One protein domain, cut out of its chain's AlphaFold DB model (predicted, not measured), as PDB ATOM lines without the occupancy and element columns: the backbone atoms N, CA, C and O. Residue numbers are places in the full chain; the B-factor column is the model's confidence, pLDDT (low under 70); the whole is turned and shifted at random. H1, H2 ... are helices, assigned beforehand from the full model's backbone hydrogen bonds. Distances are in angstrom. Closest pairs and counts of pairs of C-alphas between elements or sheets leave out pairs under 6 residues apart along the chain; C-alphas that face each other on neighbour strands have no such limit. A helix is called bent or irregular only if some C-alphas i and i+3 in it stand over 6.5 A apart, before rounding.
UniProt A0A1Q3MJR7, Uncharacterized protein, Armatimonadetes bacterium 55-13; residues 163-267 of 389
ATOM      1  N   ASP A 163      94.433 108.527  28.803       87.81
ATOM      2  CA  ASP A 163      95.347 109.117  29.781       87.81
ATOM      3  C   ASP A 163      94.764 109.191  31.204       87.81
ATOM      4  O   ASP A 163      95.488 109.275  32.204       87.81
ATOM      5  N   GLU A 164      93.437 109.131  31.309       83.81
ATOM      6  CA  GLU A 164      92.686 109.161  32.563       83.81
ATOM      7  C   GLU A 164      92.824 107.855  33.352       83.81
ATOM      8  O   GLU A 164      92.642 107.830  34.571       83.81
ATOM      9  N   ASN A 165      93.157 106.765  32.665       85.62
ATOM     10  CA  ASN A 165      93.310 105.452  33.265       85.62
ATOM     11  C   ASN A 165      94.669 105.307  33.969       85.62
ATOM     12  O   ASN A 165      95.672 105.938  33.627       85.62
ATOM     13  N   SER A 166      94.709 104.405  34.950       87.12
ATOM     14  CA  SER A 166      95.968 103.880  35.477       87.12
ATOM     15  C   SER A 166      96.644 102.971  34.444       87.12
ATOM     16  O   SER A 166      95.999 102.442  33.533       87.12
ATOM     17  N   ILE A 167      97.941 102.732  34.609       90.62
ATOM     18  CA  ILE A 167      98.725 101.805  33.786       90.62
ATOM     19  C   ILE A 167      98.093 100.413  33.824       90.62
ATOM     20  O   ILE A 167      97.889  99.801  32.777       90.62
ATOM     21  N   THR A 168      97.704  99.944  35.012       87.62
ATOM     22  CA  THR A 168      97.031  98.646  35.178       87.62
ATOM     23  C   THR A 168      95.705  98.579  34.415       87.62
ATOM     24  O   THR A 168      95.445  97.604  33.707       87.62
ATOM     25  N   ARG A 169      94.879  99.631  34.488       90.31
ATOM     26  CA  ARG A 169      93.624  99.712  33.724       90.31
ATOM     27  C   ARG A 169      93.882  99.717  32.221       90.31
ATOM     28  O   ARG A 169      93.186  99.021  31.482       90.31
ATOM     29  N   ASN A 170      94.925 100.413  31.777       93.12
ATOM     30  CA  ASN A 170      95.315 100.455  30.372       93.12
ATOM     31  C   ASN A 170      95.849  99.121  29.847       93.12
ATOM     32  O   ASN A 170      95.646  98.828  28.671       93.12
ATOM     33  N   LEU A 171      96.445  98.270  30.690       92.88
ATOM     34  CA  LEU A 171      96.776  96.896  30.295       92.88
ATOM     35  C   LEU A 171      95.510  96.118  29.917       92.88
ATOM     36  O   LEU A 171      95.466  95.522  28.846       92.88
ATOM     37  N   PHE A 172      94.463  96.157  30.748       94.69
ATOM     38  CA  PHE A 172      93.186  95.507  30.431       94.69
ATOM     39  C   PHE A 172      92.506  96.139  29.208       94.69
ATOM     40  O   PHE A 172      92.118  95.424  28.283       94.69
ATOM     41  N   TRP A 173      92.434  97.473  29.158       96.06
ATOM     42  CA  TRP A 173      91.861  98.213  28.032       96.06
ATOM     43  C   TRP A 173      92.522  97.822  26.704       96.06
ATOM     44  O   TRP A 173      91.831  97.552  25.721       96.06
ATOM     45  N   ALA A 174      93.854  97.712  26.683       96.81
ATOM     46  CA  ALA A 174      94.617  97.336  25.500       96.81
ATOM     47  C   ALA A 174      94.296  95.920  25.014       96.81
ATOM     48  O   ALA A 174      94.223  95.691  23.805       96.81
ATOM     49  N   LYS A 175      94.062  94.977  25.936       97.06
ATOM     50  CA  LYS A 175      93.627  93.614  25.599       97.06
ATOM     51  C   LYS A 175      92.241  93.616  24.956       97.06
ATOM     52  O   LYS A 175      92.050  92.976  23.922       97.06
ATOM     53  N   CYS A 176      91.296  94.385  25.504       97.56
ATOM     54  CA  CYS A 176      89.966  94.555  24.914       97.56
ATOM     55  C   CYS A 176      90.032  95.193  23.519       97.56
ATOM     56  O   CYS A 176      89.477  94.648  22.562       97.56
ATOM     57  N   ALA A 177      90.757  96.305  23.378       97.25
ATOM     58  CA  ALA A 177      90.902  97.008  22.107       97.25
ATOM     59  C   ALA A 177      91.582  96.126  21.043       97.25
ATOM     60  O   ALA A 177      91.108  96.026  19.910       97.25
ATOM     61  N   ALA A 178      92.632  95.386  21.415       97.50
ATOM     62  CA  ALA A 178      93.300  94.442  20.522       97.50
ATOM     63  C   ALA A 178      92.392  93.293  20.062       97.50
ATOM     64  O   ALA A 178      92.565  92.797  18.943       97.50
ATOM     65  N   ALA A 179      91.421  92.891  20.881       96.88
ATOM     66  CA  ALA A 179      90.419  91.890  20.530       96.88
ATOM     67  C   ALA A 179      89.287  92.432  19.638       96.88
ATOM     68  O   ALA A 179      88.493  91.643  19.138       96.88
ATOM     69  N   GLY A 180      89.225  93.746  19.393       96.00
ATOM     70  CA  GLY A 180      88.185  94.373  18.571       96.00
ATOM     71  C   GLY A 180      86.938  94.796  19.350       96.00
ATOM     72  O   GLY A 180      85.895  95.038  18.747       96.00
ATOM     73  N   VAL A 181      87.026  94.899  20.679       96.62
ATOM     74  CA  VAL A 181      85.950  95.466  21.500       96.62
ATOM     75  C   VAL A 181      85.811  96.971  21.180       96.62
ATOM     76  O   VAL A 181      86.825  97.672  21.136       96.62
ATOM     77  N   PRO A 182      84.591  97.504  20.958       93.56
ATOM     78  CA  PRO A 182      84.402  98.922  20.652       93.56
ATOM     79  C   PRO A 182      84.884  99.853  21.781       93.56
ATOM     80  O   PRO A 182      84.694  99.517  22.952       93.56
ATOM     81  N   PRO A 183      85.397 101.066  21.486       89.81
ATOM     82  CA  PRO A 183      85.990 101.955  22.496       89.81
ATOM     83  C   PRO A 183      85.093 102.263  23.704       89.81
ATOM     84  O   PRO A 183      85.555 102.210  24.845       89.81
ATOM     85  N   LYS A 184      83.795 102.523  23.478       90.12
ATOM     86  CA  LYS A 184      82.821 102.754  24.563       90.12
ATOM     87  C   LYS A 184      82.702 101.539  25.488       90.12
ATOM     88  O   LYS A 184      82.665 101.693  26.707       90.12
ATOM     89  N   LEU A 185      82.689 100.337  24.910       94.50
ATOM     90  CA  LEU A 185      82.616  99.094  25.666       94.50
ATOM     91  C   LEU A 185      83.942  98.791  26.379       94.50
ATOM     92  O   LEU A 185      83.916  98.392  27.538       94.50
ATOM     93  N   CYS A 186      85.099  99.067  25.764       95.44
ATOM     94  CA  CYS A 186      86.393  98.986  26.450       95.44
ATOM     95  C   CYS A 186      86.406  99.844  27.718       95.44
ATOM     96  O   CYS A 186      86.831  99.364  28.768       95.44
ATOM     97  N   GLN A 187      85.908 101.083  27.648       90.38
ATOM     98  CA  GLN A 187      85.842 101.965  28.813       90.38
ATOM     99  C   GLN A 187      84.898 101.416  29.889       90.38
ATOM    100  O   GLN A 187      85.269 101.355  31.061       90.38
ATOM    101  N   PHE A 188      83.706 100.965  29.490       92.75
ATOM    102  CA  PHE A 188      82.739 100.351  30.396       92.75
ATOM    103  C   PHE A 188      83.328  99.132  31.128       92.75
ATOM    104  O   PHE A 188      83.277  99.065  32.357       92.75
ATOM    105  N   LEU A 189      83.948  98.203  30.394       94.94
ATOM    106  CA  LEU A 189      84.580  97.018  30.975       94.94
ATOM    107  C   LEU A 189      85.774  97.395  31.854       94.94
ATOM    108  O   LEU A 189      85.944  96.817  32.918       94.94
ATOM    109  N   THR A 190      86.575  98.387  31.459       92.69
ATOM    110  CA  THR A 190      87.734  98.838  32.245       92.69
ATOM    111  C   THR A 190      87.298  99.364  33.611       92.69
ATOM    112  O   THR A 190      87.846  98.952  34.628       92.69
ATOM    113  N   ILE A 191      86.258 100.199  33.664       87.62
ATOM    114  CA  ILE A 191      85.721 100.733  34.926       87.62
ATOM    115  C   ILE A 191      85.193  99.613  35.838       87.62
ATOM    116  O   ILE A 191      85.297  99.709  37.058       87.62
ATOM    117  N   ARG A 192      84.610  98.556  35.262       89.12
ATOM    118  CA  ARG A 192      83.910  97.500  36.014       89.12
ATOM    119  C   ARG A 192      84.792  96.305  36.373       89.12
ATOM    120  O   ARG A 192      84.550  95.666  37.391       89.12
ATOM    121  N   MET A 193      85.770  95.979  35.532       90.19
ATOM    122  CA  MET A 193      86.493  94.704  35.567       90.19
ATOM    123  C   MET A 193      88.007  94.846  35.694       90.19
ATOM    124  O   MET A 193      88.646  93.890  36.128       90.19
ATOM    125  N   ALA A 194      88.600  96.002  35.374       88.69
ATOM    126  CA  ALA A 194      90.051  96.197  35.469       88.69
ATOM    127  C   ALA A 194      90.524  96.459  36.913       88.69
ATOM    128  O   ALA A 194      91.359  97.326  37.166       88.69
ATOM    129  N   ASN A 195      89.972  95.694  37.857       84.31
ATOM    130  CA  ASN A 195      90.403  95.620  39.243       84.31
ATOM    131  C   ASN A 195      91.471  94.514  39.373       84.31
ATOM    132  O   ASN A 195      91.205  93.390  38.942       84.31
ATOM    133  N   PRO A 196      92.633  94.752  40.008       83.19
ATOM    134  CA  PRO A 196      93.695  93.761  40.158       83.19
ATOM    135  C   PRO A 196      93.229  92.428  40.750       83.19
ATOM    136  O   PRO A 196      93.616  91.389  40.234       83.19
ATOM    137  N   LYS A 197      92.348  92.437  41.763       85.25
ATOM    138  CA  LYS A 197      91.820  91.203  42.371       85.25
ATOM    139  C   LYS A 197      90.960  90.409  41.388       85.25
ATOM    140  O   LYS A 197      91.023  89.186  41.364       85.25
ATOM    141  N   LEU A 198      90.154  91.099  40.576       87.75
ATOM    142  CA  LEU A 198      89.333  90.447  39.552       87.75
ATOM    143  C   LEU A 198      90.193  89.894  38.415       87.75
ATOM    144  O   LEU A 198      89.946  88.783  37.956       87.75
ATOM    145  N   LEU A 199      91.200  90.650  37.971       88.69
ATOM    146  CA  LEU A 199      92.116  90.217  36.916       88.69
ATOM    147  C   LEU A 199      92.961  89.017  37.358       88.69
ATOM    148  O   LEU A 199      93.130  88.080  36.583       88.69
ATOM    149  N   GLU A 200      93.426  89.015  38.605       88.50
ATOM    150  CA  GLU A 200      94.126  87.882  39.214       88.50
ATOM    151  C   GLU A 200      93.222  86.645  39.296       88.50
ATOM    152  O   GLU A 200      93.603  85.576  38.830       88.50
ATOM    153  N   ALA A 201      91.988  86.796  39.788       90.38
ATOM    154  CA  ALA A 201      91.025  85.695  39.871       90.38
ATOM    155  C   ALA A 201      90.568  85.167  38.494       90.38
ATOM    156  O   ALA A 201      90.165  84.007  38.361       90.38
ATOM    157  N   LEU A 202      90.609  86.005  37.456       90.50
ATOM    158  CA  LEU A 202      90.380  85.574  36.079       90.50
ATOM    159  C   LEU A 202      91.539  84.724  35.560       90.50
ATOM    160  O   LEU A 202      91.276  83.693  34.941       90.50
ATOM    161  N   GLY A 203      92.785  85.145  35.803       89.81
ATOM    162  CA  GLY A 203      93.984  84.458  35.328       89.81
ATOM    163  C   GLY A 203      93.884  84.098  33.843       89.81
ATOM    164  O   GLY A 203      93.530  84.932  33.002       89.81
ATOM    165  N   ASP A 204      94.096  82.822  33.531       90.62
ATOM    166  CA  ASP A 204      94.066  82.289  32.163       90.62
ATOM    167  C   ASP A 204      92.673  82.299  31.507       90.62
ATOM    168  O   ASP A 204      92.558  82.085  30.301       90.62
ATOM    169  N   ARG A 205      91.603  82.594  32.261       93.62
ATOM    170  CA  ARG A 205      90.231  82.731  31.735       93.62
ATOM    171  C   ARG A 205      89.954  84.117  31.144       93.62
ATOM    172  O   ARG A 205      88.948  84.299  30.456       93.62
ATOM    173  N   LEU A 206      90.819  85.107  31.388       93.81
ATOM    174  CA  LEU A 206      90.649  86.480  30.893       93.81
ATOM    175  C   LEU A 206      90.454  86.565  29.361       93.81
ATOM    176  O   LEU A 206      89.545  87.282  28.928       93.81
ATOM    177  N   PRO A 207      91.232  85.853  28.517       94.50
ATOM    178  CA  PRO A 207      91.049  85.901  27.068       94.50
ATOM    179  C   PRO A 207      89.661  85.437  26.609       94.50
ATOM    180  O   PRO A 207      89.130  85.994  25.647       94.50
ATOM    181  N   ASP A 208      89.052  84.461  27.290       95.94
ATOM    182  CA  ASP A 208      87.711  83.967  26.953       95.94
ATOM    183  C   ASP A 208      86.634  85.012  27.260       95.94
ATOM    184  O   ASP A 208      85.735  85.233  26.449       95.94
ATOM    185  N   VAL A 209      86.762  85.721  28.385       95.75
ATOM    186  CA  VAL A 209      85.862  86.826  28.745       95.75
ATOM    187  C   VAL A 209      85.957  87.967  27.735       95.75
ATOM    188  O   VAL A 209      84.937  88.462  27.258       95.75
ATOM    189  N   ILE A 210      87.174  88.376  27.368       96.81
ATOM    190  CA  ILE A 210      87.373  89.438  26.374       96.81
ATOM    191  C   ILE A 210      86.805  89.013  25.017       96.81
ATOM    192  O   ILE A 210      86.114  89.801  24.369       96.81
ATOM    193  N   ARG A 211      87.051  87.766  24.597       96.69
ATOM    194  CA  ARG A 211      86.517  87.210  23.348       96.69
ATOM    195  C   ARG A 211      84.991  87.205  23.340       96.69
ATOM    196  O   ARG A 211      84.407  87.556  22.321       96.69
ATOM    197  N   PHE A 212      84.352  86.845  24.452       97.12
ATOM    198  CA  PHE A 212      82.897  86.886  24.579       97.12
ATOM    199  C   PHE A 212      82.351  88.288  24.273       97.12
ATOM    200  O   PHE A 212      81.501  88.426  23.398       97.12
ATOM    201  N   TYR A 213      82.886  89.343  24.897       97.38
ATOM    202  CA  TYR A 213      82.444  90.710  24.596       97.38
ATOM    203  C   TYR A 213      82.802  91.151  23.175       97.38
ATOM    204  O   TYR A 213      81.989  91.791  22.511       97.38
ATOM    205  N   ALA A 214      83.986  90.796  22.673       96.75
ATOM    206  CA  ALA A 214      84.388  91.141  21.311       96.75
ATOM    207  C   ALA A 214      83.407  90.587  20.264       96.75
ATOM    208  O   ALA A 214      83.049  91.299  19.327       96.75
ATOM    209  N   THR A 215      82.915  89.364  20.465       96.25
ATOM    210  CA  THR A 215      82.030  88.677  19.513       96.25
ATOM    211  C   THR A 215      80.550  88.998  19.730       96.25
ATOM    212  O   THR A 215      79.830  89.255  18.769       96.25
ATOM    213  N   GLU A 216      80.082  89.009  20.978       95.12
ATOM    214  CA  GLU A 216      78.647  88.947  21.292       95.12
ATOM    215  C   GLU A 216      78.016  90.314  21.613       95.12
ATOM    216  O   GLU A 216      76.793  90.412  21.689       95.12
ATOM    217  N   HIS A 217      78.808  91.385  21.792       93.00
ATOM    218  CA  HIS A 217      78.301  92.684  22.273       93.00
ATOM    219  C   HIS A 217      77.160  93.276  21.438       93.00
ATOM    220  O   HIS A 217      76.302  93.957  21.986       93.00
ATOM    221  N   LYS A 218      77.124  93.022  20.124       91.19
ATOM    222  CA  LYS A 218      76.089  93.564  19.225       91.19
ATOM    223  C   LYS A 218      74.691  93.004  19.493       91.19
ATOM    224  O   LYS A 218      73.717  93.557  18.998       91.19
ATOM    225  N   LEU A 219      74.595  91.896  20.226       86.94
ATOM    226  CA  LEU A 219      73.330  91.260  20.598       86.94
ATOM    227  C   LEU A 219      72.792  91.759  21.948       86.94
ATOM    228  O   LEU A 219      71.741  91.297  22.386       86.94
ATOM    229  N   MET A 220      73.517  92.659  22.619       85.31
ATOM    230  CA  MET A 220      73.204  93.163  23.954       85.31
ATOM    231  C   MET A 220      72.781  94.632  23.869       85.31
ATOM    232  O   MET A 220      73.522  95.446  23.319       85.31
ATOM    233  N   GLY A 221      71.635  94.980  24.456       78.62
ATOM    234  CA  GLY A 221      71.321  96.367  24.789       78.62
ATOM    235  C   GLY A 221      72.068  96.816  26.049       78.62
ATOM    236  O   GLY A 221      72.752  96.027  26.711       78.62
ATOM    237  N   ASP A 222      71.928  98.091  26.415       75.25
ATOM    238  CA  ASP A 222      72.627  98.676  27.570       75.25
ATOM    239  C   ASP A 222      72.293  97.963  28.894       75.25
ATOM    240  O   ASP A 222      73.162  97.775  29.757       75.25
ATOM    241  N   THR A 223      71.039  97.531  29.055       76.38
ATOM    242  CA  THR A 223      70.582  96.802  30.243       76.38
ATOM    243  C   THR A 223      71.165  95.392  30.285       76.38
ATOM    244  O   THR A 223      71.715  94.994  31.316       76.38
ATOM    245  N   GLU A 224      71.110  94.638  29.181       81.19
ATOM    246  CA  GLU A 224      71.694  93.295  29.132       81.19
ATOM    247  C   GLU A 224      73.200  93.330  29.331       81.19
ATOM    248  O   GLU A 224      73.731  92.500  30.067       81.19
ATOM    249  N   LEU A 225      73.882  94.309  28.736       87.19
ATOM    250  CA  LEU A 225      75.313  94.488  28.914       87.19
ATOM    251  C   LEU A 225      75.656  94.667  30.397       87.19
ATOM    252  O   LEU A 225      76.575  94.015  30.898       87.19
ATOM    253  N   ARG A 226      74.896  95.498  31.121       86.38
ATOM    254  CA  ARG A 226      75.088  95.700  32.563       86.38
ATOM    255  C   ARG A 226      74.890  94.408  33.350       86.38
ATOM    256  O   ARG A 226      75.769  94.039  34.123       86.38
ATOM    257  N   TRP A 227      73.777  93.715  33.138       87.12
ATOM    258  CA  TRP A 227      73.444  92.500  33.884       87.12
ATOM    259  C   TRP A 227      74.396  91.346  33.604       87.12
ATOM    260  O   TRP A 227      74.848  90.678  34.531       87.12
ATOM    261  N   ILE A 228      74.737  91.125  32.333       93.25
ATOM    262  CA  ILE A 228      75.702  90.096  31.947       93.25
ATOM    263  C   ILE A 228      77.061  90.416  32.565       93.25
ATOM    264  O   ILE A 228      77.708  89.515  33.088       93.25
ATOM    265  N   THR A 229      77.474  91.683  32.578       93.94
ATOM    266  CA  THR A 229      78.738  92.083  33.209       93.94
ATOM    267  C   THR A 229      78.727  91.843  34.714       93.94
ATOM    268  O   THR A 229      79.706  91.325  35.246       93.94
ATOM    269  N   ASP A 230      77.622  92.137  35.397       90.69
ATOM    270  CA  ASP A 230      77.474  91.857  36.830       90.69
ATOM    271  C   ASP A 230      77.524  90.361  37.132       90.69
ATOM    272  O   ASP A 230      78.227  89.934  38.054       90.69
ATOM    273  N   PHE A 231      76.854  89.551  36.311       92.94
ATOM    274  CA  PHE A 231      76.938  88.102  36.411       92.94
ATOM    275  C   PHE A 231      78.363  87.604  36.163       92.94
ATOM    276  O   PHE A 231      78.878  86.834  36.966       92.94
ATOM    277  N   VAL A 232      79.031  88.071  35.102       94.25
ATOM    278  CA  VAL A 232      80.422  87.711  34.795       94.25
ATOM    279  C   VAL A 232      81.316  88.018  35.992       94.25
ATOM    280  O   VAL A 232      82.026  87.124  36.441       94.25
ATOM    281  N   ILE A 233      81.235  89.226  36.562       91.94
ATOM    282  CA  ILE A 233      82.017  89.618  37.744       91.94
ATOM    283  C   ILE A 233      81.741  88.679  38.923       91.94
ATOM    284  O   ILE A 233      82.676  88.214  39.575       91.94
ATOM    285  N   ARG A 234      80.474  88.338  39.180       90.50
ATOM    286  CA  ARG A 234      80.111  87.390  40.241       90.50
ATOM    287  C   ARG A 234      80.648  85.979  39.981       90.50
ATOM    288  O   ARG A 234      81.030  85.298  40.939       90.50
ATOM    289  N   SER A 235      80.657  85.547  38.724       92.00
ATOM    290  CA  SER A 235      81.125  84.232  38.287       92.00
ATOM    291  C   SER A 235      82.641  84.088  38.329       92.00
ATOM    292  O   SER A 235      83.111  82.965  38.464       92.00
ATOM    293  N   ILE A 236      83.410  85.184  38.292       89.94
ATOM    294  CA  ILE A 236      84.877  85.149  38.452       89.94
ATOM    295  C   ILE A 236      85.270  84.448  39.755       89.94
ATOM    296  O   ILE A 236      86.195  83.637  39.756       89.94
ATOM    297  N   ALA A 237      84.527  84.705  40.837       84.69
ATOM    298  CA  ALA A 237      84.759  84.098  42.147       84.69
ATOM    299  C   ALA A 237      84.515  82.578  42.186       84.69
ATOM    300  O   ALA A 237      84.839  81.951  43.187       84.69
ATOM    301  N   ASN A 238      83.931  81.989  41.137       89.00
ATOM    302  CA  ASN A 238      83.834  80.545  40.967       89.00
ATOM    303  C   ASN A 238      84.923  80.076  39.975       89.00
ATOM    304  O   ASN A 238      84.771  80.308  38.770       89.00
ATOM    305  N   PRO A 239      86.010  79.429  40.438       86.38
ATOM    306  CA  PRO A 239      87.079  78.928  39.570       86.38
ATOM    307  C   PRO A 239      86.594  77.923  38.517       86.38
ATOM    308  O   PRO A 239      87.081  77.947  37.389       86.38
ATOM    309  N   ASP A 240      85.573  77.125  38.841       88.69
ATOM    310  CA  ASP A 240      85.030  76.081  37.960       88.69
ATOM    311  C   ASP A 240      84.148  76.651  36.841       88.69
ATOM    312  O   ASP A 240      83.779  75.959  35.885       88.69
ATOM    313  N   PHE A 241      83.786  77.935  36.927       92.44
ATOM    314  CA  PHE A 241      83.002  78.571  35.884       92.44
ATOM    315  C   PHE A 241      83.858  78.820  34.637       92.44
ATOM    316  O   PHE A 241      84.748  79.676  34.615       92.44
ATOM    317  N   SER A 242      83.535  78.094  33.564       93.25
ATOM    318  CA  SER A 242      84.156  78.278  32.254       93.25
ATOM    319  C   SER A 242      83.438  79.341  31.416       93.25
ATOM    320  O   SER A 242      82.219  79.270  31.198       93.25
ATOM    321  N   PHE A 243      84.221  80.293  30.901       93.88
ATOM    322  CA  PHE A 243      83.805  81.300  29.917       93.88
ATOM    323  C   PHE A 243      84.065  80.862  28.466       93.88
ATOM    324  O   PHE A 243      83.608  81.513  27.525       93.88
ATOM    325  N   LYS A 244      84.767  79.742  28.268       93.62
ATOM    326  CA  LYS A 244      85.135  79.239  26.947       93.62
ATOM    327  C   LYS A 244      83.892  78.843  26.149       93.62
ATOM    328  O   LYS A 244      83.050  78.088  26.628       93.62
ATOM    329  N   GLY A 245      83.790  79.350  24.920       90.44
ATOM    330  CA  GLY A 245      82.699  79.016  23.995       90.44
ATOM    331  C   GLY A 245      81.322  79.551  24.402       90.44
ATOM    332  O   GLY A 245      80.309  79.092  23.876       90.44
ATOM    333  N   ARG A 246      81.253  80.498  25.346       94.06
ATOM    334  CA  ARG A 246      79.990  81.133  25.726       94.06
ATOM    335  C   ARG A 246      79.483  82.049  24.613       94.06
ATOM    336  O   ARG A 246      80.250  82.769  23.986       94.06
ATOM    337  N   THR A 247      78.170  82.032  24.429       94.56
ATOM    338  CA  THR A 247      77.406  82.866  23.489       94.56
ATOM    339  C   THR A 247      76.486  83.802  24.259       94.56
ATOM    340  O   THR A 247      76.195  83.546  25.433       94.56
ATOM    341  N   TYR A 248      75.959  84.846  23.617       90.69
ATOM    342  CA  TYR A 248      74.968  85.730  24.231       90.69
ATOM    343  C   TYR A 248      73.803  84.935  24.833       90.69
ATOM    344  O   TYR A 248      73.513  85.081  26.014       90.69
ATOM    345  N   GLY A 249      73.192  84.022  24.070       83.81
ATOM    346  CA  GLY A 249      72.030  83.253  24.532       83.81
ATOM    347  C   GLY A 249      72.314  82.392  25.769       83.81
ATOM    348  O   GLY A 249      71.512  82.360  26.707       83.81
ATOM    349  N   SER A 250      73.473  81.727  25.807       92.75
ATOM    350  CA  SER A 250      73.875  80.918  26.968       92.75
ATOM    351  C   SER A 250      74.194  81.784  28.188       92.75
ATOM    352  O   SER A 250      73.720  81.481  29.286       92.75
ATOM    353  N   MET A 251      74.922  82.888  28.003       93.12
ATOM    354  CA  MET A 251      75.233  83.814  29.092       93.12
ATOM    355  C   MET A 251      74.007  84.514  29.640       93.12
ATOM    356  O   MET A 251      73.858  84.650  30.854       93.12
ATOM    357  N   TYR A 252      73.106  84.913  28.757       86.38
ATOM    358  CA  TYR A 252      71.861  85.549  29.119       86.38
ATOM    359  C   TYR A 252      70.984  84.604  29.948       86.38
ATOM    360  O   TYR A 252      70.490  84.997  31.003       86.38
ATOM    361  N   LYS A 253      70.863  83.322  29.564       84.44
ATOM    362  CA  LYS A 253      70.137  82.315  30.361       84.44
ATOM    363  C   LYS A 253      70.711  82.173  31.776       84.44
ATOM    364  O   LYS A 253      69.942  82.181  32.735       84.44
ATOM    365  N   LEU A 254      72.036  82.075  31.909       90.69
ATOM    366  CA  LEU A 254      72.720  81.954  33.206       90.69
ATOM    367  C   LEU A 254      72.555  83.209  34.069       90.69
ATOM    368  O   LEU A 254      72.189  83.112  35.237       90.69
ATOM    369  N   THR A 255      72.748  84.381  33.466       89.38
ATOM    370  CA  THR A 255      72.552  85.692  34.102       89.38
ATOM    371  C   THR A 255      71.137  85.812  34.651       89.38
ATOM    372  O   THR A 255      70.930  86.231  35.785       89.38
ATOM    373  N   ARG A 256      70.143  85.379  33.874       81.25
ATOM    374  CA  ARG A 256      68.742  85.396  34.285       81.25
ATOM    375  C   ARG A 256      68.431  84.441  35.427       81.25
ATOM    376  O   ARG A 256      67.658  84.810  36.307       81.25
ATOM    377  N   GLU A 257      68.989  83.237  35.405       83.31
ATOM    378  CA  GLU A 257      68.837  82.283  36.505       83.31
ATOM    379  C   GLU A 257      69.438  82.848  37.794       83.31
ATOM    380  O   GLU A 257      68.779  82.882  38.829       83.31
ATOM    381  N   TRP A 258      70.640  83.413  37.701       85.38
ATOM    382  CA  TRP A 258      71.292  84.088  38.816       85.38
ATOM    383  C   TRP A 258      70.512  85.300  39.330       85.38
ATOM    384  O   TRP A 258      70.343  85.453  40.536       85.38
ATOM    385  N   HIS A 259      69.965  86.141  38.451       78.25
ATOM    386  CA  HIS A 259      69.105  87.237  38.891       78.25
ATOM    387  C   HIS A 259      67.886  86.714  39.657       78.25
ATOM    388  O   HIS A 259      67.545  87.285  40.689       78.25
ATOM    389  N   ARG A 260      67.251  85.615  39.221       70.44
ATOM    390  CA  ARG A 260      66.141  85.022  39.987       70.44
ATOM    391  C   ARG A 260      66.586  84.591  41.383       70.44
ATOM    392  O   ARG A 260      65.883  84.903  42.334       70.44
ATOM    393  N   THR A 261      67.745  83.948  41.531       73.25
ATOM    394  CA  THR A 261      68.224  83.510  42.855       73.25
ATOM    395  C   THR A 261      68.615  84.683  43.758       73.25
ATOM    396  O   THR A 261      68.287  84.686  44.945       73.25
ATOM    397  N   VAL A 262      69.256  85.722  43.213       69.19
ATOM    398  CA  VAL A 262      69.637  86.924  43.976       69.19
ATOM    399  C   VAL A 262      68.419  87.751  44.380       69.19
ATOM    400  O   VAL A 262      68.367  88.244  45.503       69.19
ATOM    401  N   HIS A 263      67.427  87.901  43.501       60.41
ATOM    402  CA  HIS A 263      66.204  88.633  43.829       60.41
ATOM    403  C   HIS A 263      65.258  87.832  44.733       60.41
ATOM    404  O   HIS A 263      64.594  88.441  45.560       60.41
ATOM    405  N   ALA A 264      65.235  86.498  44.648       60.53
ATOM    406  CA  ALA A 264      64.466  85.663  45.575       60.53
ATOM    407  C   ALA A 264      65.037  85.670  47.006       60.53
ATOM    408  O   ALA A 264      64.296  85.503  47.967       60.53
ATOM    409  N   SER A 265      66.352  85.866  47.157       57.38
ATOM    410  CA  SER A 265      67.040  85.849  48.460       57.38
ATOM    411  C   SER A 265      67.157  87.218  49.137       57.38
ATOM    412  O   SER A 265      67.557  87.289  50.299       57.38
ATOM    413  N   ARG A 266      66.812  88.315  48.450       57.44
ATOM    414  CA  ARG A 266      66.811  89.664  49.030       57.44
ATOM    415  C   ARG A 266      65.389  90.062  49.429       57.44
ATOM    416  O   ARG A 266      64.513  90.023  48.569       57.44
ATOM    417  N   PRO A 267      65.148  90.517  50.673       57.16
ATOM    418  CA  PRO A 267      63.867  91.114  51.022       57.16
ATOM    419  C   PRO A 267      63.678  92.372  50.170       57.16
ATOM    420  O   PRO A 267      64.351  93.386  50.373       57.16
TER     421      PRO A 267
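AT A GLANCE: This is residues 163 to 267 of the 389 residues of an uncharacterized protein of Armatimonadetes bacterium 55-13 (UniProt A0A1Q3MJR7). Three helices, H2, H3 and H4, make a loose three-cornered bundle, with H1 packed on H2 and H3 on one side and H5 laid crosswise over H4 on the other. The last stretch, residues 260 to 267, of which 260 to 265 belong to H5, sticks out from the body, and a kink in H3 breaks the longest helix near residue 204. The printed part has 105 residues with five named helices in the order H1, H2, H3, H4, H5 and no named strand, and its class is all helix. The whole is compact, with a radius of gyration of the C-alphas of 13.6 A, and spans 42 by 28 by 26 A along its three main axes.

HOW THE PARTS SIT: H1, residues 167 to 178, touches H2, residues 183 to 193, at a steep tilt of 46 degrees, opposite ways; their closest C-alphas, those of Trp 173 and Cys 186, are 5.7 A apart. H1 also touches H3, residues 196 to 219, the same way at a shallow tilt of 32 degrees, only just short of steep; the closest C-alphas, Cys 176 and Ile 210, are 5.9 A apart. H2 and H3 are close but not clearly touching, with the closest C-alphas, Met 193 and Leu 199, 7.3 A apart; they run opposite ways at a shallow tilt of 34 degrees, only just short of steep. H4, residues 222 to 236, forms a helical hairpin with H3: they touch at Leu 202 and Ile 236, whose C-alphas, the closest, are 6.0 A apart, and run opposite ways at a shallow tilt of 31 degrees. H2 and H4 only just touch, with 3 pairs of C-alphas within 8 A, and H4 does so with residues 229 to 233 alone; the closest C-alphas, Met 193 and Ile 233, are 7.1 A apart, at a steep tilt of 38 degrees, the same way. H2, H3 and H4 are a bundle that runs up and down, each helix against the one before it. H5, residues 248 to 265, touches H4 with residues 251 to 258 alone, about perpendicular at 76 degrees; the closest C-alphas, Phe 231 and Thr 255, are 5.5 A apart. H3 and H5 only just touch, with 3 pairs of C-alphas within 8 A, and only at their ends; the closest C-alphas, Glu 216 and Tyr 248, are 5.7 A apart. H3 and H4 are the hub, touching three helices each, while H1 is apart from H4 and H5, and H2 from H5. In H1, H2, H4 and H5 every O i to N i+4 pair is within hydrogen-bond range; in H3 13 of 20 are.

IN THESE COORDINATES: H1 begins at C-alpha 167, (98.725, 101.805, 33.786), and is 16.1 A long from first to last C-alpha. H2 is 15.0 A long. H3 is 28.3 A long and irregular: C-alphas 201 and 204 are 9.0 A apart, and it has a kink of 103 degrees near residue 204. H4 is 21.2 A long and begins at C-alpha 222, (72.627, 98.676, 27.570). H5 is 25.5 A long and ends at C-alpha 265, (67.040, 85.849, 48.460).

THE WHOLE: The two C-alphas farthest apart, those of Ala 178 and Pro 267, are 42.5 A apart. Without residues 260 to 267, which stand free, the body spans 38 by 27 by 21 A. The printed part has no cut; the links H1 to H2, H2 to H3 and H3 to H4 are tight, and the link H4 to H5, of 11 residues, is long. The mean pLDDT of the printed part is 88.5, and residues 262 to 267 are under 70.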